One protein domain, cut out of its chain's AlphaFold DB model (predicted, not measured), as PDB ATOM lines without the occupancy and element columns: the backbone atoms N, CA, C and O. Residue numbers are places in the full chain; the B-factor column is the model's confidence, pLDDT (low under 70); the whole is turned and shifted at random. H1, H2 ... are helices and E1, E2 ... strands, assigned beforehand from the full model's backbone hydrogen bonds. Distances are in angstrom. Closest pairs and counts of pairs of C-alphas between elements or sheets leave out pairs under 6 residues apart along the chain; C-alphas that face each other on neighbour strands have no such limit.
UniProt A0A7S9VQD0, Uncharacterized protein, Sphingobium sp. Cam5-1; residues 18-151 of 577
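Overview. This is residues 18 to 151 of the 577 residues of an uncharacterized protein of Sphingobium sp. Cam5-1 (UniProt A0A7S9VQD0). A small sheet of three short strands, E2, E1 and E3, lies toward one end of the domain, and the long helix H3 runs from H2 at the other end toward it. H1 and H5 cross H3 and meet each other near the start of H1, while H6, directly after E3, lies beside H1. The 134 printed residues hold six named helices and three named strands, in the order H1 H2 H3 E1 E2 H4 H5 E3 H6. The sheet, in the order E2, E1, E3, is antiparallel, and the class is mostly helix. The whole is compact, with a radius of gyration of the C-alphas of 16.0 A and spans of 45 by 33 by 24 A.

Along the chain. The strands are E1, residues 89 to 91, E2, residues 96 to 98, and E3, residues 136 to 140, 13.7 A long. The helices are H1, residues 20 to 34, 21.1 A from C-alpha 20 at (37.011, -3.719, -37.028); H2, residues 49 to 55; H3, residues 60 to 82, 32.3 A; H4, residues 101 to 104; H5, residues 107 to 116, 13.8 A; and H6, residues 141 to 149, 12.1 A, ending at C-alpha 149 at (25.928, -4.210, -50.591).

Arrangement. E1 and E2 form a hairpin, with N 90 and O 97 2.8 A apart. E1 and E3 are antiparallel, with N 91 and O 136 2.8 A apart. Residues 18 to 19 pair antiparallel with residues 138 to 139 of E3. E2, H4 H5 and E3 form a split strand-helix-strand unit, two strands of one sheet joined through helices with another strand, E1, between them in the sheet, and its crossover is right-handed. H1 only grazes the sheet, with residues 20 to 23. H1 touches H5 about perpendicular at 85 degrees, closest at the C-alphas of His 21 and Leu 114, 4.9 A. H3 is the hub, touching H1, H2, H4 and H5. H3 touches H1 at a steep tilt of 57 degrees, opposite ways, closest at the C-alphas of Leu 73 and Arg 28, 6.9 A. H6 is close to but not clearly touching H1, at a shallow tilt of 17 degrees. Every O i to N i+4 pair is within hydrogen-bond range in H1, H3, H5 and H6; H2 has 1 of 3, and 1 of 4 O i to N i+3 pairs; H4 is too short for an O i to N i+4 pair.

Size, cuts and confidence. The C-alphas farthest apart, those of Gly 37 and Asp 127, are 47.7 A apart. The printed part has no cut. The links H1 to H2 and H5 to E3 are long. The mean pLDDT of the printed part is 85.9, and residues 52 and 56 are under 70.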
ATOM      1  N   ILE A  18      32.202   1.646 -37.486       93.50
ATOM      2  CA  ILE A  18      32.115   0.268 -37.012       93.50
ATOM      3  C   ILE A  18      33.500  -0.207 -36.578       93.50
ATOM      4  O   ILE A  18      34.489  -0.017 -37.286       93.50
ATOM      5  N   ASP A  19      33.564  -0.800 -35.392       92.75
ATOM      6  CA  ASP A  19      34.756  -1.466 -34.873       92.75
ATOM      7  C   ASP A  19      35.186  -2.604 -35.817       92.75
ATOM      8  O   ASP A  19      34.340  -3.341 -36.331       92.75
ATOM      9  N   GLY A  20      36.488  -2.739 -36.074       89.56
ATOM     10  CA  GLY A  20      37.011  -3.719 -37.028       89.56
ATOM     11  C   GLY A  20      36.673  -5.175 -36.678       89.56
ATOM     12  O   GLY A  20      36.374  -5.962 -37.580       89.56
ATOM     13  N   HIS A  21      36.634  -5.524 -35.388       86.62
ATOM     14  CA  HIS A  21      36.220  -6.849 -34.916       86.62
ATOM     15  C   HIS A  21      34.715  -7.070 -35.138       86.62
ATOM     16  O   HIS A  21      34.299  -8.103 -35.664       86.62
ATOM     17  N   LEU A  22      33.882  -6.062 -34.860       89.88
ATOM     18  CA  LEU A  22      32.445  -6.147 -35.159       89.88
ATOM     19  C   LEU A  22      32.160  -6.222 -36.667       89.88
ATOM     20  O   LEU A  22      31.248  -6.938 -37.095       89.88
ATOM     21  N   ALA A  23      32.929  -5.500 -37.484       91.19
ATOM     22  CA  ALA A  23      32.853  -5.571 -38.940       91.19
ATOM     23  C   ALA A  23      33.194  -6.986 -39.436       91.19
ATOM     24  O   ALA A  23      32.490  -7.535 -40.292       91.19
ATOM     25  N   PHE A  24      34.228  -7.603 -38.858       90.12
ATOM     26  CA  PHE A  24      34.603  -8.989 -39.119       90.12
ATOM     27  C   PHE A  24      33.473  -9.968 -38.793       90.12
ATOM     28  O   PHE A  24      33.086 -10.766 -39.651       90.12
ATOM     29  N   ASP A  25      32.873  -9.859 -37.609       87.81
ATOM     30  CA  ASP A  25      31.780 -10.741 -37.184       87.81
ATOM     31  C   ASP A  25      30.508 -10.579 -38.025       87.81
ATOM     32  O   ASP A  25      29.780 -11.552 -38.268       87.81
ATOM     33  N   ARG A  26      30.215  -9.362 -38.502       90.62
ATOM     34  CA  ARG A  26      29.120  -9.135 -39.458       90.62
ATOM     35  C   ARG A  26      29.386  -9.842 -40.784       90.62
ATOM     36  O   ARG A  26      28.513 -10.568 -41.261       90.62
ATOM     37  N   LEU A  27      30.583  -9.687 -41.351       89.25
ATOM     38  CA  LEU A  27      30.940 -10.361 -42.602       89.25
ATOM     39  C   LEU A  27      30.943 -11.887 -42.439       89.25
ATOM     40  O   LEU A  27      30.446 -12.599 -43.312       89.25
ATOM     41  N   ARG A  28      31.448 -12.393 -41.309       88.69
ATOM     42  CA  ARG A  28      31.450 -13.822 -40.978       88.69
ATOM     43  C   ARG A  28      30.045 -14.413 -41.008       88.69
ATOM     44  O   ARG A  28      29.851 -15.449 -41.640       88.69
ATOM     45  N   ARG A  29      29.068 -13.758 -40.370       88.31
ATOM     46  CA  ARG A  29      27.663 -14.204 -40.383       88.31
ATOM     47  C   ARG A  29      27.092 -14.250 -41.800       88.31
ATOM     48  O   ARG A  29      26.536 -15.270 -42.193       88.31
ATOM     49  N   LEU A  30      27.323 -13.201 -42.590       86.69
ATOM     50  CA  LEU A  30      26.864 -13.143 -43.982       86.69
ATOM     51  C   LEU A  30      27.487 -14.240 -44.860       86.69
ATOM     52  O   LEU A  30      26.797 -14.835 -45.688       86.69
ATOM     53  N   LEU A  31      28.782 -14.529 -44.688       83.69
ATOM     54  CA  LEU A  31      29.457 -15.593 -45.436       83.69
ATOM     55  C   LEU A  31      28.979 -16.987 -45.028       83.69
ATOM     56  O   LEU A  31      28.795 -17.822 -45.909       83.69
ATOM     57  N   LEU A  32      28.744 -17.235 -43.737       84.19
ATOM     58  CA  LEU A  32      28.203 -18.513 -43.256       84.19
ATOM     59  C   LEU A  32      26.829 -18.818 -43.864       84.19
ATOM     60  O   LEU A  32      26.580 -19.945 -44.286       84.19
ATOM     61  N   GLU A  33      25.958 -17.814 -43.960       84.44
ATOM     62  CA  GLU A  33      24.642 -17.962 -44.592       84.44
ATOM     63  C   GLU A  33      24.751 -18.238 -46.101       84.44
ATOM     64  O   GLU A  33      24.001 -19.047 -46.648       84.44
ATOM     65  N   ARG A  34      25.696 -17.580 -46.783       78.12
ATOM     66  CA  ARG A  34      25.860 -17.634 -48.246       78.12
ATOM     67  C   ARG A  34      26.640 -18.848 -48.751       78.12
ATOM     68  O   ARG A  34      26.372 -19.298 -49.860       78.12
ATOM     69  N   LEU A  35      27.615 -19.336 -47.986       75.69
ATOM     70  CA  LEU A  35      28.522 -20.429 -48.369       75.69
ATOM     71  C   LEU A  35      28.118 -21.776 -47.758       75.69
ATOM     72  O   LEU A  35      28.920 -22.707 -47.741       75.69
ATOM     73  N   ASN A  36      26.890 -21.896 -47.253       78.00
ATOM     74  CA  ASN A  36      26.406 -23.137 -46.664       78.00
ATOM     75  C   ASN A  36      26.527 -24.309 -47.663       78.00
ATOM     76  O   ASN A  36      25.924 -24.288 -48.736       78.00
ATOM     77  N   GLY A  37      27.327 -25.318 -47.308       74.44
ATOM     78  CA  GLY A  37      27.609 -26.482 -48.155       74.44
ATOM     79  C   GLY A  37      28.659 -26.268 -49.256       74.44
ATOM     80  O   GLY A  37      28.836 -27.156 -50.086       74.44
ATOM     81  N   CYS A  38      29.358 -25.129 -49.289       81.75
ATOM     82  CA  CYS A  38      30.469 -24.851 -50.208       81.75
ATOM     83  C   CYS A  38      31.813 -24.797 -49.463       81.75
ATOM     84  O   CYS A  38      31.858 -24.405 -48.300       81.75
ATOM     85  N   ASP A  39      32.916 -25.127 -50.144       84.62
ATOM     86  CA  ASP A  39      34.265 -24.893 -49.613       84.62
ATOM     87  C   ASP A  39      34.560 -23.377 -49.610       84.62
ATOM     88  O   ASP A  39      34.595 -22.765 -50.687       84.62
ATOM     89  N   PRO A  40      34.753 -22.735 -48.439       85.12
ATOM     90  CA  PRO A  40      34.963 -21.299 -48.384       85.12
ATOM     91  C   PRO A  40      36.329 -20.885 -48.941       85.12
ATOM     92  O   PRO A  40      36.413 -19.806 -49.527       85.12
ATOM     93  N   ALA A  41      37.374 -21.706 -48.832       86.88
ATOM     94  CA  ALA A  41      38.716 -21.376 -49.320       86.88
ATOM     95  C   ALA A  41      39.373 -22.603 -49.973       86.88
ATOM     96  O   ALA A  41      40.272 -23.204 -49.389       86.88
ATOM     97  N   PRO A  42      38.978 -22.961 -51.209       83.88
ATOM     98  CA  PRO A  42      39.502 -24.142 -51.903       83.88
ATOM     99  C   PRO A  42      41.007 -24.069 -52.215       83.88
ATOM    100  O   PRO A  42      41.611 -25.077 -52.562       83.88
ATOM    101  N   TRP A  43      41.617 -22.885 -52.105       83.75
ATOM    102  CA  TRP A  43      43.059 -22.660 -52.271       83.75
ATOM    103  C   TRP A  43      43.864 -22.798 -50.970       83.75
ATOM    104  O   TRP A  43      45.088 -22.701 -51.007       83.75
ATOM    105  N   HIS A  44      43.205 -22.959 -49.822       83.56
ATOM    106  CA  HIS A  44      43.850 -23.081 -48.521       83.56
ATOM    107  C   HIS A  44      43.608 -24.477 -47.964       83.56
ATOM    108  O   HIS A  44      42.460 -24.898 -47.861       83.56
ATOM    109  N   ASP A  45      44.674 -25.174 -47.579       84.31
ATOM    110  CA  ASP A  45      44.587 -26.486 -46.942       84.31
ATOM    111  C   ASP A  45      45.153 -26.401 -45.514       84.31
ATOM    112  O   ASP A  45      46.369 -26.250 -45.344       84.31
ATOM    113  N   PRO A  46      44.293 -26.403 -44.478       83.38
ATOM    114  CA  PRO A  46      44.723 -26.339 -43.088       83.38
ATOM    115  C   PRO A  46      45.643 -27.507 -42.721       83.38
ATOM    116  O   PRO A  46      45.289 -28.679 -42.825       83.38
ATOM    117  N   VAL A  47      46.838 -27.189 -42.228       78.38
ATOM    118  CA  VAL A  47      47.837 -28.201 -41.871       78.38
ATOM    119  C   VAL A  47      47.422 -28.941 -40.595       78.38
ATOM    120  O   VAL A  47      47.089 -28.318 -39.585       78.38
ATOM    121  N   ASN A  48      47.526 -30.274 -40.606       77.50
ATOM    122  CA  ASN A  48      47.315 -31.149 -39.444       77.50
ATOM    123  C   ASN A  48      45.928 -31.014 -38.782       77.50
ATOM    124  O   ASN A  48      45.829 -31.024 -37.552       77.50
ATOM    125  N   ALA A  49      44.853 -30.919 -39.570       75.88
ATOM    126  CA  ALA A  49      43.484 -30.863 -39.043       75.88
ATOM    127  C   ALA A  49      43.138 -32.047 -38.115       75.88
ATOM    128  O   ALA A  49      42.464 -31.854 -37.105       75.88
ATOM    129  N   ASP A  50      43.682 -33.240 -38.388       74.94
ATOM    130  CA  ASP A  50      43.524 -34.434 -37.541       74.94
ATOM    131  C   ASP A  50      44.115 -34.273 -36.136       74.94
ATOM    132  O   ASP A  50      43.664 -34.907 -35.183       74.94
ATOM    133  N   TYR A  51      45.135 -33.426 -36.002       71.88
ATOM    134  CA  TYR A  51      45.764 -33.120 -34.723       71.88
ATOM    135  C   TYR A  51      45.064 -31.947 -34.031       71.88
ATOM    136  O   TYR A  51      44.703 -32.042 -32.858       71.88
ATOM    137  N   TRP A  52      44.857 -30.841 -34.753       65.31
ATOM    138  CA  TRP A  52      44.343 -29.602 -34.169       65.31
ATOM    139  C   TRP A  52      42.843 -29.626 -33.898       65.31
ATOM    140  O   TRP A  52      42.426 -29.086 -32.877       65.31
ATOM    141  N   GLY A  53      42.041 -30.288 -34.736       76.31
ATOM    142  CA  GLY A  53      40.597 -30.391 -34.526       76.31
ATOM    143  C   GLY A  53      40.265 -30.932 -33.134       76.31
ATOM    144  O   GLY A  53      39.709 -30.187 -32.321       76.31
ATOM    145  N   PRO A  54      40.684 -32.165 -32.789       73.44
ATOM    146  CA  PRO A  54      40.432 -32.729 -31.464       73.44
ATOM    147  C   PRO A  54      41.035 -31.898 -30.325       73.44
ATOM    148  O   PRO A  54      40.437 -31.808 -29.253       73.44
ATOM    149  N   HIS A  55      42.186 -31.255 -30.554       72.94
ATOM    150  CA  HIS A  55      42.829 -30.385 -29.565       72.94
ATOM    151  C   HIS A  55      41.974 -29.158 -29.207       72.94
ATOM    152  O   HIS A  55      42.002 -28.699 -28.065       72.94
ATOM    153  N   PHE A  56      41.174 -28.665 -30.155       67.31
ATOM    154  CA  PHE A  56      40.224 -27.569 -29.955       67.31
ATOM    155  C   PHE A  56      38.779 -28.041 -29.728       67.31
ATOM    156  O   PHE A  56      37.856 -27.226 -29.743       67.31
ATOM    157  N   GLY A  57      38.563 -29.340 -29.487       82.69
ATOM    158  CA  GLY A  57      37.229 -29.903 -29.253       82.69
ATOM    159  C   GLY A  57      36.334 -29.931 -30.497       82.69
ATOM    160  O   GLY A  57      35.113 -29.915 -30.364       82.69
ATOM    161  N   GLN A  58      36.933 -29.951 -31.688       83.12
ATOM    162  CA  GLN A  58      36.267 -29.991 -32.990       83.12
ATOM    163  C   GLN A  58      36.609 -31.297 -33.720       83.12
ATOM    164  O   GLN A  58      37.639 -31.926 -33.468       83.12
ATOM    165  N   SER A  59      35.770 -31.723 -34.658       89.12
ATOM    166  CA  SER A  59      36.194 -32.723 -35.645       89.12
ATOM    167  C   SER A  59      37.216 -32.117 -36.626       89.12
ATOM    168  O   SER A  59      37.251 -30.895 -36.800       89.12
ATOM    169  N   PRO A  60      38.047 -32.938 -37.297       84.94
ATOM    170  CA  PRO A  60      38.974 -32.447 -38.321       84.94
ATOM    171  C   PRO A  60      38.272 -31.650 -39.431       84.94
ATOM    172  O   PRO A  60      38.784 -30.619 -39.864       84.94
ATOM    173  N   ASP A  61      37.071 -32.071 -39.834       86.38
ATOM    174  CA  ASP A  61      36.268 -31.391 -40.854       86.38
ATOM    175  C   ASP A  61      35.742 -30.031 -40.367       86.38
ATOM    176  O   ASP A  61      35.810 -29.040 -41.097       86.38
ATOM    177  N   GLU A  62      35.267 -29.948 -39.119       85.75
ATOM    178  CA  GLU A  62      34.820 -28.684 -38.510       85.75
ATOM    179  C   GLU A  62      35.975 -27.689 -38.359       85.75
ATOM    180  O   GLU A  62      35.820 -26.509 -38.686       85.75
ATOM    181  N   TYR A  63      37.143 -28.165 -37.917       84.88
ATOM    182  CA  TYR A  63      38.349 -27.346 -37.817       84.88
ATOM    183  C   TYR A  63      38.798 -26.844 -39.189       84.88
ATOM    184  O   TYR A  63      39.050 -25.652 -39.371       84.88
ATOM    185  N   THR A  64      38.820 -27.740 -40.177       86.44
ATOM    186  CA  THR A  64      39.175 -27.405 -41.559       86.44
ATOM    187  C   THR A  64      38.248 -26.329 -42.111       86.44
ATOM    188  O   THR A  64      38.713 -25.322 -42.648       86.44
ATOM    189  N   LEU A  65      36.936 -26.493 -41.942       86.00
ATOM    190  CA  LEU A  65      35.952 -25.511 -42.385       86.00
ATOM    191  C   LEU A  65      36.139 -24.157 -41.680       86.00
ATOM    192  O   LEU A  65      36.065 -23.112 -42.331       86.00
ATOM    193  N   SER A  66      36.413 -24.169 -40.372       84.94
ATOM    194  CA  SER A  66      36.650 -22.964 -39.569       84.94
ATOM    195  C   SER A  66      37.899 -22.195 -40.014       84.94
ATOM    196  O   SER A  66      37.839 -20.970 -40.187       84.94
ATOM    197  N   GLU A  67      39.018 -22.883 -40.252       86.69
ATOM    198  CA  GLU A  67      40.251 -22.250 -40.740       86.69
ATOM    199  C   GLU A  67      40.074 -21.717 -42.164       86.69
ATOM    200  O   GLU A  67      40.410 -20.562 -42.428       86.69
ATOM    201  N   LYS A  68      39.451 -22.484 -43.068       88.50
ATOM    202  CA  LYS A  68      39.175 -22.019 -44.438       88.50
ATOM    203  C   LYS A  68      38.248 -20.797 -44.468       88.50
ATOM    204  O   LYS A  68      38.467 -19.866 -45.248       88.50
ATOM    205  N   LEU A  69      37.231 -20.751 -43.605       87.50
ATOM    206  CA  LEU A  69      36.363 -19.579 -43.475       87.50
ATOM    207  C   LEU A  69      37.136 -18.356 -42.959       87.50
ATOM    208  O   LEU A  69      36.989 -17.258 -43.503       87.50
ATOM    209  N   SER A  70      37.967 -18.550 -41.934       87.38
ATOM    210  CA  SER A  70      38.818 -17.501 -41.364       87.38
ATOM    211  C   SER A  70      39.777 -16.946 -42.413       87.38
ATOM    212  O   SER A  70      39.879 -15.733 -42.590       87.38
ATOM    213  N   GLU A  71      40.409 -17.832 -43.178       87.38
ATOM    214  CA  GLU A  71      41.349 -17.477 -44.231       87.38
ATOM    215  C   GLU A  71      40.693 -16.641 -45.337       87.38
ATOM    216  O   GLU A  71      41.256 -15.632 -45.786       87.38
ATOM    217  N   ARG A  72      39.474 -17.009 -45.749       87.56
ATOM    218  CA  ARG A  72      38.688 -16.218 -46.704       87.56
ATOM    219  C   ARG A  72      38.355 -14.835 -46.162       87.56
ATOM    220  O   ARG A  72      38.541 -13.854 -46.882       87.56
ATOM    221  N   LEU A  73      37.884 -14.754 -44.919       88.81
ATOM    222  CA  LEU A  73      37.537 -13.486 -44.278       88.81
ATOM    223  C   LEU A  73      38.737 -12.538 -44.225       88.81
ATOM    224  O   LEU A  73      38.639 -11.400 -44.684       88.81
ATOM    225  N   ILE A  74      39.878 -13.025 -43.730       88.75
ATOM    226  CA  ILE A  74      41.111 -12.235 -43.634       88.75
ATOM    227  C   ILE A  74      41.522 -11.745 -45.023       88.75
ATOM    228  O   ILE A  74      41.820 -10.567 -45.191       88.75
ATOM    229  N   SER A  75      41.490 -12.619 -46.033       87.75
ATOM    230  CA  SER A  75      41.897 -12.267 -47.401       87.75
ATOM    231  C   SER A  75      40.961 -11.232 -48.043       87.75
ATOM    232  O   SER A  75      41.424 -10.339 -48.758       87.75
ATOM    233  N   ALA A  76      39.655 -11.304 -47.763       89.31
ATOM    234  CA  ALA A  76      38.674 -10.324 -48.229       89.31
ATOM    235  C   ALA A  76      38.921  -8.937 -47.613       89.31
ATOM    236  O   ALA A  76      39.005  -7.947 -48.347       89.31
ATOM    237  N   PHE A  77      39.113  -8.870 -46.289       90.50
ATOM    238  CA  PHE A  77      39.477  -7.627 -45.602       90.50
ATOM    239  C   PHE A  77      40.815  -7.085 -46.096       90.50
ATOM    240  O   PHE A  77      40.904  -5.909 -46.443       90.50
ATOM    241  N   GLN A  78      41.838  -7.938 -46.190       88.19
ATOM    242  CA  GLN A  78      43.176  -7.535 -46.615       88.19
ATOM    243  C   GLN A  78      43.134  -6.854 -47.977       88.19
ATOM    244  O   GLN A  78      43.685  -5.766 -48.142       88.19
ATOM    245  N   ARG A  79      42.431  -7.449 -48.947       85.88
ATOM    246  CA  ARG A  79      42.277  -6.864 -50.280       85.88
ATOM    247  C   ARG A  79      41.509  -5.546 -50.242       85.88
ATOM    248  O   ARG A  79      41.953  -4.581 -50.862       85.88
ATOM    249  N   ALA A  80      40.383  -5.480 -49.535       88.81
ATOM    250  CA  ALA A  80      39.570  -4.266 -49.471       88.81
ATOM    251  C   ALA A  80      40.330  -3.090 -48.827       88.81
ATOM    252  O   ALA A  80      40.302  -1.972 -49.346       88.81
ATOM    253  N   LEU A  81      41.077  -3.358 -47.757       89.38
ATOM    254  CA  LEU A  81      41.886  -2.369 -47.043       89.38
ATOM    255  C   LEU A  81      43.112  -1.949 -47.871       89.38
ATOM    256  O   LEU A  81      43.357  -0.761 -48.083       89.38
ATOM    257  N   SER A  82      43.832  -2.915 -48.450       83.50
ATOM    258  CA  SER A  82      45.036  -2.649 -49.254       83.50
ATOM    259  C   SER A  82      44.727  -1.908 -50.559       83.50
ATOM    260  O   SER A  82      45.571  -1.181 -51.068       83.50
ATOM    261  N   THR A  83      43.508  -2.039 -51.093       81.00
ATOM    262  CA  THR A  83      43.055  -1.322 -52.301       81.00
ATOM    263  C   THR A  83      42.358   0.009 -51.998       81.00
ATOM    264  O   THR A  83      41.845   0.637 -52.922       81.00
ATOM    265  N   LYS A  84      42.344   0.472 -50.731       84.00
ATOM    266  CA  LYS A  84      41.598   1.674 -50.281       84.00
ATOM    267  C   LYS A  84      40.084   1.598 -50.564       84.00
ATOM    268  O   LYS A  84      39.390   2.609 -50.506       84.00
ATOM    269  N   ARG A  85      39.545   0.403 -50.843       87.44
ATOM    270  CA  ARG A  85      38.097   0.182 -50.977       87.44
ATOM    271  C   ARG A  85      37.397   0.337 -49.630       87.44
ATOM    272  O   ARG A  85      36.276   0.830 -49.592       87.44
ATOM    273  N   LEU A  86      38.080  -0.056 -48.558       91.25
ATOM    274  CA  LEU A  86      37.719   0.270 -47.186       91.25
ATOM    275  C   LEU A  86      38.813   1.157 -46.580       91.25
ATOM    276  O   LEU A  86      39.956   0.705 -46.479       91.25
ATOM    277  N   PRO A  87      38.502   2.399 -46.178       92.38
ATOM    278  CA  PRO A  87      39.388   3.166 -45.318       92.38
ATOM    279  C   PRO A  87      39.303   2.629 -43.886       92.38
ATOM    280  O   PRO A  87      38.241   2.219 -43.420       92.38
ATOM    281  N   ALA A  88      40.420   2.652 -43.169       94.06
ATOM    282  CA  ALA A  88      40.484   2.230 -41.777       94.06
ATOM    283  C   ALA A  88      41.286   3.238 -40.963       94.06
ATOM    284  O   ALA A  88      42.187   3.901 -41.474       94.06
ATOM    285  N   SER A  89      40.943   3.382 -39.689       94.94
ATOM    286  CA  SER A  89      41.617   4.300 -38.775       94.94
ATOM    287  C   SER A  89      41.808   3.663 -37.410       94.94
ATOM    288  O   SER A  89      40.914   2.988 -36.904       94.94
ATOM    289  N   LEU A  90      42.956   3.924 -36.792       93.69
ATOM    290  CA  LEU A  90      43.174   3.673 -35.372       93.69
ATOM    291  C   LEU A  90      42.364   4.671 -34.555       93.69
ATOM    292  O   LEU A  90      42.244   5.840 -34.934       93.69
ATOM    293  N   PHE A  91      41.866   4.227 -33.409       92.19
ATOM    294  CA  PHE A  91      41.135   5.054 -32.467       92.19
ATOM    295  C   PHE A  91      41.583   4.764 -31.035       92.19
ATOM    296  O   PHE A  91      41.506   3.642 -30.541       92.19
ATOM    297  N   ASN A  92      42.032   5.811 -30.344       86.25
ATOM    298  CA  ASN A  92      42.565   5.734 -28.979       86.25
ATOM    299  C   ASN A  92      41.580   6.255 -27.910       86.25
ATOM    300  O   ASN A  92      41.994   6.659 -26.824       86.25
ATOM    301  N   GLY A  93      40.285   6.333 -28.233       86.19
ATOM    302  CA  GLY A  93      39.255   6.902 -27.354       86.19
ATOM    303  C   GLY A  93      39.039   8.410 -27.514       86.19
ATOM    304  O   GLY A  93      38.065   8.942 -26.987       86.19
ATOM    305  N   ARG A  94      39.934   9.125 -28.212       87.31
ATOM    306  CA  ARG A  94      39.858  10.592 -28.366       87.31
ATOM    307  C   ARG A  94      40.005  11.074 -29.799       87.31
ATOM    308  O   ARG A  94      39.399  12.072 -30.174       87.31
ATOM    309  N   SER A  95      40.838  10.402 -30.577       91.12
ATOM    310  CA  SER A  95      41.233  10.843 -31.910       91.12
ATOM    311  C   SER A  95      41.346   9.660 -32.854       91.12
ATOM    312  O   SER A  95      41.663   8.551 -32.423       91.12
ATOM    313  N   PHE A  96      41.133   9.938 -34.137       93.19
ATOM    314  CA  PHE A  96      41.386   8.999 -35.215       93.19
ATOM    315  C   PHE A  96      42.734   9.271 -35.868       93.19
ATOM    316  O   PHE A  96      43.147  10.425 -36.004       93.19
ATOM    317  N   ARG A  97      43.383   8.199 -36.311       93.50
ATOM    318  CA  ARG A  97      44.543   8.253 -37.197       93.50
ATOM    319  C   ARG A  97      44.355   7.242 -38.312       93.50
ATOM    320  O   ARG A  97      44.251   6.052 -38.040       93.50
ATOM    321  N   GLU A  98      44.298   7.720 -39.549       92.69
ATOM    322  CA  GLU A  98      44.114   6.862 -40.719       92.69
ATOM    323  C   GLU A  98      45.261   5.852 -40.841       92.69
ATOM    324  O   GLU A  98      46.429   6.212 -40.697       92.69
ATOM    325  N   LEU A  99      44.923   4.583 -41.079       90.12
ATOM    326  CA  LEU A  99      45.895   3.524 -41.322       90.12
ATOM    327  C   LEU A  99      46.324   3.545 -42.795       90.12
ATOM    328  O   LEU A  99      45.470   3.499 -43.683       90.12
ATOM    329  N   PRO A 100      47.634   3.557 -43.089       87.12
ATOM    330  CA  PRO A 100      48.114   3.448 -44.458       87.12
ATOM    331  C   PRO A 100      47.846   2.037 -44.999       87.12
ATOM    332  O   PRO A 100      47.826   1.064 -44.251       87.12
ATOM    333  N   GLN A 101      47.727   1.895 -46.323       83.12
ATOM    334  CA  GLN A 101      47.504   0.591 -46.972       83.12
ATOM    335  C   GLN A 101      48.565  -0.455 -46.589       83.12
ATOM    336  O   GLN A 101      48.249  -1.634 -46.449       83.12
ATOM    337  N   SER A 102      49.814  -0.027 -46.375       78.81
ATOM    338  CA  SER A 102      50.915  -0.906 -45.966       78.81
ATOM    339  C   SER A 102      50.727  -1.530 -44.582       78.81
ATOM    340  O   SER A 102      51.324  -2.573 -44.327       78.81
ATOM    341  N   ALA A 103      49.877  -0.958 -43.715       84.50
ATOM    342  CA  ALA A 103      49.532  -1.545 -42.416       84.50
ATOM    343  C   ALA A 103      48.966  -2.966 -42.560       84.50
ATOM    344  O   ALA A 103      49.132  -3.806 -41.682       84.50
ATOM    345  N   PHE A 104      48.309  -3.232 -43.691       85.00
ATOM    346  CA  PHE A 104      47.603  -4.477 -43.976       85.00
ATOM    347  C   PHE A 104      48.425  -5.441 -44.843       85.00
ATOM    348  O   PHE A 104      47.906  -6.456 -45.306       85.00
ATOM    349  N   GLY A 105      49.712  -5.147 -45.071       73.19
ATOM    350  CA  GLY A 105      50.608  -6.018 -45.835       73.19
ATOM    351  C   GLY A 105      50.866  -7.360 -45.143       73.19
ATOM    352  O   GLY A 105      50.970  -8.386 -45.811       73.19
ATOM    353  N   SER A 106      50.890  -7.372 -43.806       76.31
ATOM    354  CA  SER A 106      51.043  -8.602 -43.029       76.31
ATOM    355  C   SER A 106      49.694  -9.234 -42.699       76.31
ATOM    356  O   SER A 106      48.868  -8.673 -41.972       76.31
ATOM    357  N   LYS A 107      49.488 -10.452 -43.203       79.81
ATOM    358  CA  LYS A 107      48.271 -11.228 -42.957       79.81
ATOM    359  C   LYS A 107      48.111 -11.622 -41.489       79.81
ATOM    360  O   LYS A 107      46.988 -11.637 -40.991       79.81
ATOM    361  N   SER A 108      49.210 -11.923 -40.794       75.69
ATOM    362  CA  SER A 108      49.188 -12.294 -39.373       75.69
ATOM    363  C   SER A 108      48.739 -11.127 -38.494       75.69
ATOM    364  O   SER A 108      47.916 -11.315 -37.601       75.69
ATOM    365  N   VAL A 109      49.195  -9.912 -38.809       78.94
ATOM    366  CA  VAL A 109      48.802  -8.681 -38.107       78.94
ATOM    367  C   VAL A 109      47.317  -8.416 -38.283       78.94
ATOM    368  O   VAL A 109      46.602  -8.226 -37.302       78.94
ATOM    369  N   LEU A 110      46.826  -8.484 -39.522       84.94
ATOM    370  CA  LEU A 110      45.403  -8.308 -39.790       84.94
ATOM    371  C   LEU A 110      44.555  -9.415 -39.147       84.94
ATOM    372  O   LEU A 110      43.505  -9.113 -38.589       84.94
ATOM    373  N   ARG A 111      45.003 -10.680 -39.178       84.50
ATOM    374  CA  ARG A 111      44.340 -11.789 -38.470       84.50
ATOM    375  C   ARG A 111      44.190 -11.438 -36.992       84.50
ATOM    376  O   ARG A 111      43.070 -11.415 -36.489       84.50
ATOM    377  N   ASN A 112      45.284 -11.095 -36.319       80.69
ATOM    378  CA  ASN A 112      45.248 -10.733 -34.905       80.69
ATOM    379  C   ASN A 112      44.325  -9.536 -34.654       80.69
ATOM    380  O   ASN A 112      43.493  -9.608 -33.760       80.69
ATOM    381  N   ALA A 113      44.375  -8.492 -35.480       85.38
ATOM    382  CA  ALA A 113      43.513  -7.325 -35.313       85.38
ATOM    383  C   ALA A 113      42.017  -7.627 -35.510       85.38
ATOM    384  O   ALA A 113      41.175  -7.042 -34.830       85.38
ATOM    385  N   LEU A 114      41.668  -8.546 -36.416       85.31
ATOM    386  CA  LEU A 114      40.282  -8.962 -36.648       85.31
ATOM    387  C   LEU A 114      39.755  -9.862 -35.524       85.31
ATOM    388  O   LEU A 114      38.600  -9.725 -35.135       85.31
ATOM    389  N   PHE A 115      40.574 -10.775 -34.992       80.44
ATOM    390  CA  PHE A 115      40.145 -11.726 -33.957       80.44
ATOM    391  C   PHE A 115      40.274 -11.181 -32.536       80.44
ATOM    392  O   PHE A 115      39.417 -11.447 -31.697       80.44
ATOM    393  N   MET A 116      41.346 -10.442 -32.269       79.00
ATOM    394  CA  MET A 116      41.694  -9.961 -30.937       79.00
ATOM    395  C   MET A 116      41.282  -8.516 -30.712       79.00
ATOM    396  O   MET A 116      41.169  -8.156 -29.555       79.00
ATOM    397  N   GLY A 117      41.067  -7.705 -31.757       81.50
ATOM    398  CA  GLY A 117      40.629  -6.307 -31.650       81.50
ATOM    399  C   GLY A 117      41.749  -5.266 -31.808       81.50
ATOM    400  O   GLY A 117      41.671  -4.458 -32.735       81.50
ATOM    401  N   PRO A 118      42.782  -5.235 -30.941       83.81
ATOM    402  CA  PRO A 118      43.912  -4.320 -31.063       83.81
ATOM    403  C   PRO A 118      44.653  -4.448 -32.393       83.81
ATOM    404  O   PRO A 118      44.921  -5.552 -32.863       83.81
ATOM    405  N   PHE A 119      45.028  -3.307 -32.970       87.81
ATOM    406  CA  PHE A 119      45.859  -3.256 -34.165       87.81
ATOM    407  C   PHE A 119      47.305  -2.951 -33.778       87.81
ATOM    408  O   PHE A 119      47.648  -1.834 -33.382       87.81
ATOM    409  N   ASP A 120      48.167  -3.951 -33.899       87.25
ATOM    410  CA  ASP A 120      49.595  -3.775 -33.679       87.25
ATOM    411  C   ASP A 120      50.253  -3.120 -34.894       87.25
ATOM    412  O   ASP A 120      49.916  -3.413 -36.043       87.25
ATOM    413  N   LEU A 121      51.189  -2.206 -34.639       87.44
ATOM    414  CA  LEU A 121      51.925  -1.493 -35.677       87.44
ATOM    415  C   LEU A 121      53.330  -2.052 -35.842       87.44
ATOM    416  O   LEU A 121      53.951  -2.530 -34.889       87.44
ATOM    417  N   ASP A 122      53.839  -1.923 -37.066       85.94
ATOM    418  CA  ASP A 122      55.198  -2.318 -37.405       85.94
ATOM    419  C   ASP A 122      56.198  -1.627 -36.470       85.94
ATOM    420  O   ASP A 122      56.204  -0.393 -36.373       85.94
ATOM    421  N   PRO A 123      57.045  -2.392 -35.759       86.25
ATOM    422  CA  PRO A 123      57.990  -1.839 -34.792       86.25
ATOM    423  C   PRO A 123      59.008  -0.878 -35.423       86.25
ATOM    424  O   PRO A 123      59.584  -0.051 -34.712       86.25
ATOM    425  N   PHE A 124      59.200  -0.944 -36.744       86.69
ATOM    426  CA  PHE A 124      60.105  -0.068 -37.489       86.69
ATOM    427  C   PHE A 124      59.454   1.215 -38.005       86.69
ATOM    428  O   PHE A 124      60.133   2.047 -38.614       86.69
ATOM    429  N   TRP A 125      58.154   1.411 -37.774       86.69
ATOM    430  CA  TRP A 125      57.510   2.679 -38.100       86.69
ATOM    431  C   TRP A 125      57.991   3.816 -37.192       86.69
ATOM    432  O   TRP A 125      58.407   3.565 -36.055       86.69
ATOM    433  N   PRO A 126      57.905   5.074 -37.665       86.94
ATOM    434  CA  PRO A 126      58.346   6.243 -36.912       86.94
ATOM    435  C   PRO A 126      57.749   6.341 -35.501       86.94
ATOM    436  O   PRO A 126      56.623   5.912 -35.250       86.94
ATOM    437  N   ASP A 127      58.504   6.940 -34.577       85.69
ATOM    438  CA  ASP A 127      58.163   6.994 -33.148       85.69
ATOM    439  C   ASP A 127      56.797   7.626 -32.855       85.69
ATOM    440  O   ASP A 127      56.145   7.251 -31.885       85.69
ATOM    441  N   ASP A 128      56.324   8.548 -33.690       87.62
ATOM    442  CA  ASP A 128      55.019   9.189 -33.528       87.62
ATOM    443  C   ASP A 128      53.844   8.238 -33.805       87.62
ATOM    444  O   ASP A 128      52.733   8.498 -33.338       87.62
ATOM    445  N   TRP A 129      54.056   7.140 -34.539       89.12
ATOM    446  CA  TRP A 129      53.055   6.087 -34.756       89.12
ATOM    447  C   TRP A 129      52.932   5.137 -33.570       89.12
ATOM    448  O   TRP A 129      51.846   4.649 -33.286       89.12
ATOM    449  N   GLN A 130      54.021   4.896 -32.852       87.69
ATOM    450  CA  GLN A 130      54.123   3.805 -31.880       87.69
ATOM    451  C   GLN A 130      53.171   3.927 -30.675       87.69
ATOM    452  O   GLN A 130      52.642   2.896 -30.268       87.69
ATOM    453  N   PRO A 131      52.818   5.131 -30.172       89.00
ATOM    454  CA  PRO A 131      51.758   5.294 -29.171       89.00
ATOM    455  C   PRO A 131      50.369   4.811 -29.613       89.00
ATOM    456  O   PRO A 131      49.463   4.734 -28.789       89.00
ATOM    457  N   TRP A 132      50.177   4.553 -30.909       89.62
ATOM    458  CA  TRP A 132      48.936   4.026 -31.465       89.62
ATOM    459  C   TRP A 132      48.959   2.503 -31.649       89.62
ATOM    460  O   TRP A 132      47.928   1.936 -32.003       89.62
ATOM    461  N   SER A 133      50.097   1.834 -31.425       87.81
ATOM    462  CA  SER A 133      50.160   0.369 -31.463       87.81
ATOM    463  C   SER A 133      49.285  -0.218 -30.360       87.81
ATOM    464  O   SER A 133      49.288   0.272 -29.231       87.81
ATOM    465  N   GLY A 134      48.516  -1.251 -30.691       86.06
ATOM    466  CA  GLY A 134      47.559  -1.861 -29.772       86.06
ATOM    467  C   GLY A 134      46.286  -1.029 -29.557       86.06
ATOM    468  O   GLY A 134      45.425  -1.420 -28.768       86.06
ATOM    469  N   ALA A 135      46.125   0.107 -30.248       88.44
ATOM    470  CA  ALA A 135      44.851   0.814 -30.270       88.44
ATOM    471  C   ALA A 135      43.799  -0.021 -31.013       88.44
ATOM    472  O   ALA A 135      44.115  -0.784 -31.930       88.44
ATOM    473  N   GLY A 136      42.531   0.149 -30.646       89.88
ATOM    474  CA  GLY A 136      41.450  -0.392 -31.458       89.88
ATOM    475  C   GLY A 136      41.370   0.337 -32.801       89.88
ATOM    476  O   GLY A 136      41.885   1.448 -32.962       89.88
ATOM    477  N   TRP A 137      40.728  -0.287 -33.778       93.12
ATOM    478  CA  TRP A 137      40.612   0.257 -35.126       93.12
ATOM    479  C   TRP A 137      39.174   0.169 -35.623       93.12
ATOM    480  O   TRP A 137      38.395  -0.689 -35.201       93.12
ATOM    481  N   ALA A 138      38.814   1.097 -36.498       94.75
ATOM    482  CA  ALA A 138      37.457   1.246 -36.987       94.75
ATOM    483  C   ALA A 138      37.427   1.612 -38.469       94.75
ATOM    484  O   ALA A 138      38.372   2.183 -39.024       94.75
ATOM    485  N   ILE A 139      36.297   1.293 -39.086       95.44
ATOM    486  CA  ILE A 139      35.974   1.559 -40.483       95.44
ATOM    487  C   ILE A 139      34.748   2.481 -40.494       95.44
ATOM    488  O   ILE A 139      33.836   2.281 -39.688       95.44
ATOM    489  N   PRO A 140      34.682   3.490 -41.372       96.06
ATOM    490  CA  PRO A 140      33.451   4.233 -41.596       96.06
ATOM    491  C   PRO A 140      32.296   3.290 -41.974       96.06
ATOM    492  O   PRO A 140      32.396   2.475 -42.895       96.06
ATOM    493  N   LEU A 141      31.194   3.368 -41.230       94.75
ATOM    494  CA  LEU A 141      30.047   2.478 -41.399       94.75
ATOM    495  C   LEU A 141      29.421   2.573 -42.807       94.75
ATOM    496  O   LEU A 141      29.128   1.518 -43.366       94.75
ATOM    497  N   PRO A 142      29.234   3.762 -43.424       95.38
ATOM    498  CA  PRO A 142      28.675   3.853 -44.777       95.38
ATOM    499  C   PRO A 142      29.515   3.120 -45.831       95.38
ATOM    500  O   PRO A 142      28.969   2.470 -46.721       95.38
ATOM    501  N   GLU A 143      30.837   3.193 -45.720       95.00
ATOM    502  CA  GLU A 143      31.802   2.556 -46.609       95.00
ATOM    503  C   GLU A 143      31.792   1.037 -46.422       95.00
ATOM    504  O   GLU A 143      31.800   0.295 -47.406       95.00
ATOM    505  N   PHE A 144      31.701   0.573 -45.173       94.75
ATOM    506  CA  PHE A 144      31.544  -0.845 -44.862       94.75
ATOM    507  C   PHE A 144      30.230  -1.417 -45.415       94.75
ATOM    508  O   PHE A 144      30.246  -2.419 -46.129       94.75
ATOM    509  N   GLU A 145      29.097  -0.763 -45.153       93.38
ATOM    510  CA  GLU A 145      27.783  -1.203 -45.644       93.38
ATOM    511  C   GLU A 145      27.700  -1.132 -47.178       93.38
ATOM    512  O   GLU A 145      27.184  -2.044 -47.825       93.38
ATOM    513  N   GLY A 146      28.276  -0.090 -47.788       92.62
ATOM    514  CA  GLY A 146      28.385   0.028 -49.243       92.62
ATOM    515  C   GLY A 146      29.221  -1.096 -49.861       92.62
ATOM    516  O   GLY A 146      28.850  -1.648 -50.901       92.62
ATOM    517  N   TRP A 147      30.315  -1.486 -49.204       91.69
ATOM    518  CA  TRP A 147      31.127  -2.627 -49.617       91.69
ATOM    519  C   TRP A 147      30.364  -3.954 -49.503       91.69
ATOM    520  O   TRP A 147      30.373  -4.732 -50.460       91.69
ATOM    521  N   LEU A 148      29.631  -4.192 -48.411       90.38
ATOM    522  CA  LEU A 148      28.776  -5.379 -48.276       90.38
ATOM    523  C   LEU A 148      27.692  -5.433 -49.365       90.38
ATOM    524  O   LEU A 148      27.504  -6.472 -50.004       90.38
ATOM    525  N   ALA A 149      27.014  -4.310 -49.616       88.25
ATOM    526  CA  ALA A 149      25.928  -4.210 -50.591       88.25
ATOM    527  C   ALA A 149      26.394  -4.403 -52.043       88.25
ATOM    528  O   ALA A 149      25.632  -4.901 -52.871       88.25
ATOM    529  N   SER A 150      27.643  -4.042 -52.355       84.88
ATOM    530  CA  SER A 150      28.215  -4.207 -53.698       84.88
ATOM    531  C   SER A 150      28.365  -5.671 -54.133       84.88
ATOM    532  O   SER A 150      28.493  -5.948 -55.322       84.88
ATOM    533  N   GLY A 151      28.356  -6.615 -53.184       76.31
ATOM    534  CA  GLY A 151      28.671  -8.017 -53.444       76.31
ATOM    535  C   GLY A 151      30.172  -8.303 -53.558       76.31
ATOM    536  O   GLY A 151      30.542  -9.473 -53.497       76.31
TER     537      GLY A 151